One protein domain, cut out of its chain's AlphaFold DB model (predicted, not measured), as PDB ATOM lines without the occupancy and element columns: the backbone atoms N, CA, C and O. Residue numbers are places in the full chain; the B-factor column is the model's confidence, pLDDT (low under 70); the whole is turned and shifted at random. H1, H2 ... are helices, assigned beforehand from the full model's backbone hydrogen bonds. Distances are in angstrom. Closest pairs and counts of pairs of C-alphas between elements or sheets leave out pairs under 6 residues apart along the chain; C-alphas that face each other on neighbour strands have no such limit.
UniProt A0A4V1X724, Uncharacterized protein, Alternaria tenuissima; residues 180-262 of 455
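This is residues 180 to 262 of the 455 residues of an uncharacterized protein of Alternaria tenuissima (UniProt A0A4V1X724). Two longer helices, H1 and H4, meet at a steep angle, with the short helix H3 near both of them and the short helix H2 near H4. Two long stretches with no named element, residues 180 to 193 and 245 to 262, lie away from the middle, and residues 250 to 255 of the second stick out. The printed part has 83 residues with four named helices, H1, H2, H3 and H4 in chain order, and no named strand. The class is all helix, though named elements hold 35 of the 83 residues, under half. It is compact, with a radius of gyration of the C-alphas of 13.5 A and spans of 42 by 31 by 19 A.

H1, residues 194 to 207, touches H4, residues 232 to 244, at a steep tilt of 53 degrees, the same way; their closest C-alphas, of Thr 204 and Ala 234, are 5.4 A apart. H2, residues 212 to 215, is close to H4 but not clearly touching, the closest C-alphas being those of Leu 215 and Ala 241 at 6.7 A. H3, residues 222 to 225, is close but not clearly touching H4, with the closest C-alphas, of Val 225 and Tyr 235, 6.6 A apart. H2 and H3 are apart. Every O i to N i+4 pair of H4 is within hydrogen-bond range, as are 9 of 10 in H1; H2 and H3 are too short for such a pair.

H1 begins at C-alpha 194 (183.542, 119.604, 128.820) and is 19.6 A long. H2 and H3 have four residues each. H4 is 18.3 A long and ends at C-alpha 244 (208.675, 129.223, 133.053).

The C-alphas farthest apart, of Thr 185 and Pro 211, are 41.8 A apart. The printed part has no cut. The link H1 to H2 is tight, and the other two are short. The mean pLDDT of the printed part is 72.8; residues 183 to 188, 207 to 209, 212 to 218 and 245 to 258 are under 70.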
ATOM      1  N   ARG A 180     186.987 144.034 134.801       81.06
ATOM      2  CA  ARG A 180     186.503 142.973 135.685       81.06
ATOM      3  C   ARG A 180     185.290 142.311 135.055       81.06
ATOM      4  O   ARG A 180     184.431 142.985 134.491       81.06
ATOM      5  N   ILE A 181     185.241 140.996 135.169       78.75
ATOM      6  CA  ILE A 181     184.066 140.225 134.819       78.75
ATOM      7  C   ILE A 181     183.131 140.275 136.019       78.75
ATOM      8  O   ILE A 181     183.403 139.678 137.063       78.75
ATOM      9  N   ASP A 182     182.049 141.029 135.878       71.75
ATOM     10  CA  ASP A 182     181.032 141.122 136.909       71.75
ATOM     11  C   ASP A 182     180.047 139.952 136.774       71.75
ATOM     12  O   ASP A 182     179.117 139.978 135.968       71.75
ATOM     13  N   ILE A 183     180.256 138.914 137.584       64.00
ATOM     14  CA  ILE A 183     179.403 137.716 137.625       64.00
ATOM     15  C   ILE A 183     177.958 138.082 138.021       64.00
ATOM     16  O   ILE A 183     177.019 137.388 137.637       64.00
ATOM     17  N   GLN A 184     177.755 139.192 138.743       59.34
ATOM     18  CA  GLN A 184     176.432 139.643 139.187       59.34
ATOM     19  C   GLN A 184     175.638 140.319 138.066       59.34
ATOM     20  O   GLN A 184     174.411 140.292 138.091       59.34
ATOM     21  N   THR A 185     176.312 140.871 137.050       60.47
ATOM     22  CA  THR A 185     175.642 141.473 135.879       60.47
ATOM     23  C   THR A 185     175.028 140.447 134.923       60.47
ATOM     24  O   THR A 185     174.366 140.835 133.963       60.47
ATOM     25  N   GLY A 186     175.228 139.144 135.163       58.28
ATOM     26  CA  GLY A 186     174.670 138.081 134.323       58.28
ATOM     27  C   GLY A 186     175.288 138.003 132.924       58.28
ATOM     28  O   GLY A 186     174.714 137.367 132.042       58.28
ATOM     29  N   ILE A 187     176.445 138.640 132.697       67.56
ATOM     30  CA  ILE A 187     177.161 138.559 131.420       67.56
ATOM     31  C   ILE A 187     177.691 137.134 131.252       67.56
ATOM     32  O   ILE A 187     178.660 136.732 131.894       67.56
ATOM     33  N   SER A 188     177.041 136.375 130.372       65.31
ATOM     34  CA  SER A 188     177.481 135.042 129.974       65.31
ATOM     35  C   SER A 188     178.633 135.176 128.979       65.31
ATOM     36  O   SER A 188     178.424 135.562 127.830       65.31
ATOM     37  N   TRP A 189     179.862 134.904 129.417       76.69
ATOM     38  CA  TRP A 189     180.984 134.701 128.497       76.69
ATOM     39  C   TRP A 189     181.012 133.248 128.037       76.69
ATOM     40  O   TRP A 189     180.516 132.372 128.740       76.69
ATOM     41  N   MET A 190     181.607 132.984 126.875       78.94
ATOM     42  CA  MET A 190     181.653 131.636 126.297       78.94
ATOM     43  C   MET A 190     182.364 130.648 127.236       78.94
ATOM     44  O   MET A 190     183.586 130.764 127.392       78.94
ATOM     45  N   PRO A 191     181.656 129.677 127.850       81.06
ATOM     46  CA  PRO A 191     182.318 128.638 128.618       81.06
ATOM     47  C   PRO A 191     183.038 127.672 127.659       81.06
ATOM     48  O   PRO A 191     182.572 127.464 126.534       81.06
ATOM     49  N   PRO A 192     184.176 127.087 128.064       84.12
ATOM     50  CA  PRO A 192     184.753 125.962 127.335       84.12
ATOM     51  C   PRO A 192     183.814 124.752 127.413       84.12
ATOM     52  O   PRO A 192     183.052 124.618 128.374       84.12
ATOM     53  N   SER A 193     183.859 123.872 126.411       86.81
ATOM     54  CA  SER A 193     183.122 122.604 126.473       86.81
ATOM     55  C   SER A 193     183.775 121.635 127.460       86.81
ATOM     56  O   SER A 193     184.970 121.741 127.749       86.81
ATOM     57  N   ASP A 194     183.012 120.650 127.936       87.44
ATOM     58  CA  ASP A 194     183.542 119.604 128.820       87.44
ATOM     59  C   ASP A 194     184.684 118.822 128.147       87.44
ATOM     60  O   ASP A 194     185.695 118.538 128.786       87.44
ATOM     61  N   ASP A 195     184.581 118.573 126.837       87.06
ATOM     62  CA  ASP A 195     185.642 117.936 126.047       87.06
ATOM     63  C   ASP A 195     186.918 118.793 125.983       87.06
ATOM     64  O   ASP A 195     188.029 118.270 126.079       87.06
ATOM     65  N   GLU A 196     186.777 120.117 125.838       84.06
ATOM     66  CA  GLU A 196     187.912 121.048 125.819       84.06
ATOM     67  C   GLU A 196     188.603 121.083 127.187       84.06
ATOM     68  O   GLU A 196     189.833 121.052 127.252       84.06
ATOM     69  N   ILE A 197     187.829 121.075 128.279       86.62
ATOM     70  CA  ILE A 197     188.364 120.977 129.642       86.62
ATOM     71  C   ILE A 197     189.092 119.649 129.840       86.62
ATOM     72  O   ILE A 197     190.262 119.664 130.216       86.62
ATOM     73  N   ALA A 198     188.456 118.517 129.532       86.62
ATOM     74  CA  ALA A 198     189.057 117.195 129.694       86.62
ATOM     75  C   ALA A 198     190.372 117.062 128.905       86.62
ATOM     76  O   ALA A 198     191.357 116.525 129.419       86.62
ATOM     77  N   HIS A 199     190.419 117.610 127.685       85.62
ATOM     78  CA  HIS A 199     191.641 117.649 126.885       85.62
ATOM     79  C   HIS A 199     192.760 118.425 127.584       85.62
ATOM     80  O   HIS A 199     193.887 117.938 127.692       85.62
ATOM     81  N   VAL A 200     192.454 119.622 128.088       84.56
ATOM     82  CA  VAL A 200     193.425 120.468 128.792       84.56
ATOM     83  C   VAL A 200     193.903 119.802 130.078       84.56
ATOM     84  O   VAL A 200     195.097 119.836 130.369       84.56
ATOM     85  N   GLU A 201     193.018 119.166 130.844       87.38
ATOM     86  CA  GLU A 201     193.401 118.445 132.063       87.38
ATOM     87  C   GLU A 201     194.375 117.302 131.764       87.38
ATOM     88  O   GLU A 201     195.402 117.160 132.432       87.38
ATOM     89  N   GLN A 202     194.114 116.541 130.701       85.44
ATOM     90  CA  GLN A 202     195.020 115.489 130.255       85.44
ATOM     91  C   GLN A 202     196.375 116.052 129.799       85.44
ATOM     92  O   GLN A 202     197.426 115.499 130.132       85.44
ATOM     93  N   GLU A 203     196.383 117.153 129.042       82.50
ATOM     94  CA  GLU A 203     197.626 117.774 128.583       82.50
ATOM     95  C   GLU A 203     198.455 118.338 129.742       82.50
ATOM     96  O   GLU A 203     199.669 118.109 129.810       82.50
ATOM     97  N   THR A 204     197.803 119.043 130.664       81.19
ATOM     98  CA  THR A 204     198.447 119.737 131.788       81.19
ATOM     99  C   THR A 204     199.021 118.781 132.826       81.19
ATOM    100  O   THR A 204     200.060 119.096 133.407       81.19
ATOM    101  N   ALA A 205     198.467 117.570 132.967       79.44
ATOM    102  CA  ALA A 205     199.045 116.506 133.794       79.44
ATOM    103  C   ALA A 205     200.501 116.164 133.415       79.44
ATOM    104  O   ALA A 205     201.278 115.713 134.255       79.44
ATOM    105  N   THR A 206     200.886 116.411 132.159       74.50
ATOM    106  CA  THR A 206     202.250 116.183 131.651       74.50
ATOM    107  C   THR A 206     203.054 117.469 131.458       74.50
ATOM    108  O   THR A 206     204.257 117.398 131.220       74.50
ATOM    109  N   ALA A 207     202.430 118.648 131.561       69.31
ATOM    110  CA  ALA A 207     203.045 119.922 131.181       69.31
ATOM    111  C   ALA A 207     204.261 120.290 132.046       69.31
ATOM    112  O   ALA A 207     205.265 120.763 131.517       69.31
ATOM    113  N   SER A 208     204.228 120.001 133.350       63.75
ATOM    114  CA  SER A 208     205.357 120.263 134.257       63.75
ATOM    115  C   SER A 208     206.626 119.493 133.864       63.75
ATOM    116  O   SER A 208     207.736 119.992 134.051       63.75
ATOM    117  N   GLN A 209     206.469 118.324 133.237       69.62
ATOM    118  CA  GLN A 209     207.564 117.456 132.795       69.62
ATOM    119  C   GLN A 209     208.081 117.806 131.392       69.62
ATOM    120  O   GLN A 209     209.119 117.288 130.980       69.62
ATOM    121  N   ARG A 210     207.394 118.690 130.653       70.00
ATOM    122  CA  ARG A 210     207.793 119.033 129.284       70.00
ATOM    123  C   ARG A 210     209.043 119.923 129.260       70.00
ATOM    124  O   ARG A 210     209.175 120.849 130.079       70.00
ATOM    125  N   PRO A 211     209.958 119.695 128.301       70.25
ATOM    126  CA  PRO A 211     211.050 120.608 128.004       70.25
ATOM    127  C   PRO A 211     210.557 122.021 127.668       70.25
ATOM    128  O   PRO A 211     209.506 122.226 127.066       70.25
ATOM    129  N   LEU A 212     211.382 123.021 127.985       64.06
ATOM    130  CA  LEU A 212     211.081 124.443 127.770       64.06
ATOM    131  C   LEU A 212     210.772 124.804 126.304       64.06
ATOM    132  O   LEU A 212     210.036 125.754 126.052       64.06
ATOM    133  N   HIS A 213     211.335 124.068 125.341       60.78
ATOM    134  CA  HIS A 213     211.073 124.292 123.919       60.78
ATOM    135  C   HIS A 213     209.676 123.814 123.492       60.78
ATOM    136  O   HIS A 213     209.043 124.482 122.683       60.78
ATOM    137  N   GLU A 214     209.165 122.735 124.089       61.75
ATOM    138  CA  GLU A 214     207.801 122.245 123.850       61.75
ATOM    139  C   GLU A 214     206.761 123.145 124.521       61.75
ATOM    140  O   GLU A 214     205.722 123.444 123.938       61.75
ATOM    141  N   LEU A 215     207.065 123.657 125.720       62.22
ATOM    142  CA  LEU A 215     206.181 124.580 126.438       62.22
ATOM    143  C   LEU A 215     205.911 125.874 125.665       62.22
ATOM    144  O   LEU A 215     204.827 126.433 125.777       62.22
ATOM    145  N   ARG A 216     206.851 126.340 124.834       56.78
ATOM    146  CA  ARG A 216     206.672 127.563 124.027       56.78
ATOM    147  C   ARG A 216     205.496 127.478 123.060       56.78
ATOM    148  O   ARG A 216     204.950 128.514 122.697       56.78
ATOM    149  N   GLN A 217     205.099 126.271 122.674       58.56
ATOM    150  CA  GLN A 217     203.975 126.039 121.769       58.56
ATOM    151  C   GLN A 217     202.626 125.973 122.503       58.56
ATOM    152  O   GLN A 217     201.580 125.872 121.864       58.56
ATOM    153  N   VAL A 218     202.629 126.037 123.836       65.06
ATOM    154  CA  VAL A 218     201.444 125.821 124.664       65.06
ATOM    155  C   VAL A 218     200.823 127.163 125.052       65.06
ATOM    156  O   VAL A 218     201.352 127.887 125.891       65.06
ATOM    157  N   TYR A 219     199.673 127.485 124.456       73.62
ATOM    158  CA  TYR A 219     198.808 128.589 124.878       73.62
ATOM    159  C   TYR A 219     197.418 128.067 125.223       73.62
ATOM    160  O   TYR A 219     196.738 127.479 124.382       73.62
ATOM    161  N   TYR A 220     196.969 128.371 126.436       78.56
ATOM    162  CA  TYR A 220     195.607 128.143 126.894       78.56
ATOM    163  C   TYR A 220     194.825 129.455 126.873       78.56
ATOM    164  O   TYR A 220     195.264 130.479 127.404       78.56
ATOM    165  N   SER A 221     193.658 129.416 126.235       81.00
ATOM    166  CA  SER A 221     192.793 130.582 126.063       81.00
ATOM    167  C   SER A 221     192.176 131.051 127.380       81.00
ATOM    168  O   SER A 221     192.001 130.265 128.315       81.00
ATOM    169  N   ALA A 222     191.816 132.336 127.455       81.69
ATOM    170  CA  ALA A 222     191.246 132.930 128.662       81.69
ATOM    171  C   ALA A 222     189.989 132.198 129.153       81.69
ATOM    172  O   ALA A 222     189.837 132.001 130.359       81.69
ATOM    173  N   ARG A 223     189.122 131.729 128.240       83.56
ATOM    174  CA  ARG A 223     187.928 130.952 128.617       83.56
ATOM    175  C   ARG A 223     188.262 129.653 129.356       83.56
ATOM    176  O   ARG A 223     187.495 129.262 130.225       83.56
ATOM    177  N   ILE A 224     189.400 129.021 129.049       83.94
ATOM    178  CA  ILE A 224     189.877 127.803 129.719       83.94
ATOM    179  C   ILE A 224     190.471 128.165 131.077       83.94
ATOM    180  O   ILE A 224     190.021 127.663 132.102       83.94
ATOM    181  N   VAL A 225     191.462 129.061 131.107       79.38
ATOM    182  CA  VAL A 225     192.211 129.361 132.345       79.38
ATOM    183  C   VAL A 225     191.365 130.058 133.412       79.38
ATOM    184  O   VAL A 225     191.757 130.100 134.574       79.38
ATOM    185  N   GLN A 226     190.207 130.603 133.032       80.00
ATOM    186  CA  GLN A 226     189.233 131.210 133.942       80.00
ATOM    187  C   GLN A 226     187.996 130.335 134.184       80.00
ATOM    188  O   GLN A 226     187.080 130.770 134.888       80.00
ATOM    189  N   ALA A 227     187.931 129.130 133.614       83.31
ATOM    190  CA  ALA A 227     186.807 128.227 133.815       83.31
ATOM    191  C   ALA A 227     186.737 127.771 135.277       83.31
ATOM    192  O   ALA A 227     187.736 127.388 135.874       83.31
ATOM    193  N   SER A 228     185.538 127.782 135.866       81.81
ATOM    194  CA  SER A 228     185.313 127.196 137.200       81.81
ATOM    195  C   SER A 228     185.400 125.673 137.209       81.81
ATOM    196  O   SER A 228     185.587 125.101 138.274       81.81
ATOM    197  N   SER A 229     185.224 125.031 136.054       86.75
ATOM    198  CA  SER A 229     185.293 123.578 135.894       86.75
ATOM    199  C   SER A 229     186.720 123.041 135.781       86.75
ATOM    200  O   SER A 229     186.912 121.841 135.931       86.75
ATOM    201  N   LEU A 230     187.717 123.900 135.541       85.75
ATOM    202  CA  LEU A 230     189.115 123.485 135.463       85.75
ATOM    203  C   LEU A 230     189.632 123.111 136.859       85.75
ATOM    204  O   LEU A 230     189.534 123.913 137.793       85.75
ATOM    205  N   SER A 231     190.215 121.919 137.012       88.19
ATOM    206  CA  SER A 231     190.788 121.505 138.294       88.19
ATOM    207  C   SER A 231     191.920 122.426 138.753       88.19
ATOM    208  O   SER A 231     192.707 122.956 137.964       88.19
ATOM    209  N   GLY A 232     192.056 122.572 140.075       84.88
ATOM    210  CA  GLY A 232     193.135 123.368 140.667       84.88
ATOM    211  C   GLY A 232     194.533 122.873 140.272       84.88
ATOM    212  O   GLY A 232     195.434 123.682 140.083       84.88
ATOM    213  N   ALA A 233     194.706 121.560 140.083       86.44
ATOM    214  CA  ALA A 233     195.965 120.977 139.623       86.44
ATOM    215  C   ALA A 233     196.305 121.401 138.184       86.44
ATOM    216  O   ALA A 233     197.424 121.851 137.935       86.44
ATOM    217  N   ALA A 234     195.337 121.323 137.263       85.25
ATOM    218  CA  ALA A 234     195.514 121.783 135.887       85.25
ATOM    219  C   ALA A 234     195.797 123.290 135.838       85.25
ATOM    220  O   ALA A 234     196.739 123.721 135.175       85.25
ATOM    221  N   TYR A 235     195.052 124.093 136.605       84.06
ATOM    222  CA  TYR A 235     195.290 125.532 136.714       84.06
ATOM    223  C   TYR A 235     196.721 125.854 137.169       84.06
ATOM    224  O   TYR A 235     197.409 126.640 136.519       84.06
ATOM    225  N   LEU A 236     197.195 125.224 138.250       83.19
ATOM    226  CA  LEU A 236     198.552 125.443 138.761       83.19
ATOM    227  C   LEU A 236     199.626 125.016 137.752       83.19
ATOM    228  O   LEU A 236     200.615 125.725 137.596       83.19
ATOM    229  N   ALA A 237     199.418 123.914 137.027       83.38
ATOM    230  CA  ALA A 237     200.337 123.475 135.976       83.38
ATOM    231  C   ALA A 237     200.415 124.476 134.807       83.38
ATOM    232  O   ALA A 237     201.497 124.708 134.267       83.38
ATOM    233  N   ILE A 238     199.292 125.102 134.436       78.94
ATOM    234  CA  ILE A 238     199.275 126.177 133.432       78.94
ATOM    235  C   ILE A 238     200.040 127.404 133.939       78.94
ATOM    236  O   ILE A 238     200.836 127.971 133.191       78.94
ATOM    237  N   GLN A 239     199.824 127.803 135.197       78.50
ATOM    238  CA  GLN A 239     200.542 128.935 135.790       78.50
ATOM    239  C   GLN A 239     202.054 128.677 135.836       78.50
ATOM    240  O   GLN A 239     202.813 129.520 135.366       78.50
ATOM    241  N   ASP A 240     202.490 127.493 136.281       79.31
ATOM    242  CA  ASP A 240     203.907 127.094 136.268       79.31
ATOM    243  C   ASP A 240     204.502 127.149 134.852       79.31
ATOM    244  O   ASP A 240     205.566 127.730 134.628       79.31
ATOM    245  N   ALA A 241     203.784 126.617 133.855       77.25
ATOM    246  CA  ALA A 241     204.211 126.692 132.461       77.25
ATOM    247  C   ALA A 241     204.374 128.149 131.988       77.25
ATOM    248  O   ALA A 241     205.380 128.490 131.359       77.25
ATOM    249  N   TYR A 242     203.425 129.029 132.313       76.50
ATOM    250  CA  TYR A 242     203.475 130.445 131.936       76.50
ATOM    251  C   TYR A 242     204.613 131.190 132.645       76.50
ATOM    252  O   TYR A 242     205.332 131.964 132.002       76.50
ATOM    253  N   GLU A 243     204.849 130.912 133.926       75.88
ATOM    254  CA  GLU A 243     205.977 131.456 134.685       75.88
ATOM    255  C   GLU A 243     207.319 131.043 134.073       75.88
ATOM    256  O   GLU A 243     208.178 131.898 133.821       75.88
ATOM    257  N   ARG A 244     207.476 129.759 133.725       73.44
ATOM    258  CA  ARG A 244     208.675 129.223 133.053       73.44
ATOM    259  C   ARG A 244     208.919 129.864 131.687       73.44
ATOM    260  O   ARG A 244     210.068 130.087 131.307       73.44
ATOM    261  N   LEU A 245     207.858 130.211 130.957       69.56
ATOM    262  CA  LEU A 245     207.927 130.944 129.684       69.56
ATOM    263  C   LEU A 245     208.125 132.457 129.855       69.56
ATOM    264  O   LEU A 245     208.190 133.204 128.867       69.56
ATOM    265  N   GLN A 246     208.211 132.930 131.102       68.12
ATOM    266  CA  GLN A 246     208.208 134.347 131.450       68.12
ATOM    267  C   GLN A 246     207.022 135.079 130.811       68.12
ATOM    268  O   GLN A 246     207.122 136.251 130.421       68.12
ATOM    269  N   TRP A 247     205.899 134.388 130.630       67.31
ATOM    270  CA  TRP A 247     204.616 134.998 130.318       67.31
ATOM    271  C   TRP A 247     204.097 135.573 131.625       67.31
ATOM    272  O   TRP A 247     203.175 135.048 132.229       67.31
ATOM    273  N   LYS A 248     204.760 136.628 132.112       52.47
ATOM    274  CA  LYS A 248     204.274 137.347 133.279       52.47
ATOM    275  C   LYS A 248     202.963 138.011 132.858       52.47
ATOM    276  O   LYS A 248     203.023 138.893 131.992       52.47
ATOM    277  N   PRO A 249     201.799 137.614 133.403       49.00
ATOM    278  CA  PRO A 249     200.626 138.462 133.285       49.00
ATOM    279  C   PRO A 249     201.026 139.856 133.761       49.00
ATOM    280  O   PRO A 249     201.780 139.985 134.727       49.00
ATOM    281  N   VAL A 250     200.612 140.887 133.014       49.72
ATOM    282  CA  VAL A 250     200.792 142.285 133.427       49.72
ATOM    283  C   VAL A 250     200.340 142.349 134.871       49.72
ATOM    284  O   VAL A 250     199.190 141.984 135.100       49.72
ATOM    285  N   GLU A 251     201.264 142.698 135.775       44.97
ATOM    286  CA  GLU A 251     201.123 142.660 137.233       44.97
ATOM    287  C   GLU A 251     199.664 142.877 137.626       44.97
ATOM    288  O   GLU A 251     199.166 144.001 137.697       44.97
ATOM    289  N   THR A 252     198.932 141.776 137.796       42.12
ATOM    290  CA  THR A 252     197.661 141.831 138.486       42.12
ATOM    291  C   THR A 252     198.090 142.051 139.911       42.12
ATOM    292  O   THR A 252     198.539 141.097 140.552       42.12
ATOM    293  N   ASP A 253     198.066 143.315 140.339       37.50
ATOM    294  CA  ASP A 253     198.263 143.690 141.729       37.50
ATOM    295  C   ASP A 253     197.620 142.618 142.599       37.50
ATOM    296  O   ASP A 253     196.444 142.259 142.451       37.50
ATOM    297  N   THR A 254     198.472 142.030 143.424       42.75
ATOM    298  CA  THR A 254     198.153 140.978 144.370       42.75
ATOM    299  C   THR A 254     196.830 141.284 145.078       42.75
ATOM    300  O   THR A 254     196.634 142.411 145.529       42.75
ATOM    301  N   VAL A 255     195.987 140.251 145.233       41.09
ATOM    302  CA  VAL A 255     194.806 140.123 146.126       41.09
ATOM    303  C   VAL A 255     193.422 140.100 145.453       41.09
ATOM    304  O   VAL A 255     192.510 139.515 146.034       41.09
ATOM    305  N   ASP A 256     193.218 140.591 144.226       46.41
ATOM    306  CA  ASP A 256     191.866 140.540 143.638       46.41
ATOM    307  C   ASP A 256     191.622 139.275 142.790       46.41
ATOM    308  O   ASP A 256     192.018 139.204 141.630       46.41
ATOM    309  N   GLN A 257     190.937 138.278 143.369       55.25
ATOM    310  CA  GLN A 257     190.486 137.046 142.691       55.25
ATOM    311  C   GLN A 257     189.435 137.294 141.585       55.25
ATOM    312  O   GLN A 257     188.918 136.339 140.999       55.25
ATOM    313  N   SER A 258     189.073 138.550 141.290       64.69
ATOM    314  CA  SER A 258     188.123 138.856 140.219       64.69
ATOM    315  C   SER A 258     188.665 138.457 138.844       64.69
ATOM    316  O   SER A 258     189.724 138.903 138.394       64.69
ATOM    317  N   ARG A 259     187.892 137.620 138.144       75.88
ATOM    318  CA  ARG A 259     188.138 137.254 136.743       75.88
ATOM    319  C   ARG A 259     188.077 138.510 135.867       75.88
ATOM    320  O   ARG A 259     187.338 139.447 136.168       75.88
ATOM    321  N   ARG A 260     188.858 138.548 134.785       78.31
ATOM    322  CA  ARG A 260     188.985 139.719 133.896       78.31
ATOM    323  C   ARG A 260     188.889 139.319 132.433       78.31
ATOM    324  O   ARG A 260     189.293 138.219 132.079       78.31
ATOM    325  N   TRP A 261     188.428 140.222 131.576       79.75
ATOM    326  CA  TRP A 261     188.459 140.012 130.128       79.75
ATOM    327  C   TRP A 261     189.898 140.074 129.615       79.75
ATOM    328  O   TRP A 261     190.570 141.088 129.792       79.75
ATOM    329  N   ILE A 262     190.390 139.003 128.997       80.56
ATOM    330  CA  ILE A 262     191.792 138.881 128.574       80.56
ATOM    331  C   ILE A 262     191.912 138.709 127.060       80.56
ATOM    332  O   ILE A 262     192.822 139.272 126.455       80.56
TER     333      ILE A 262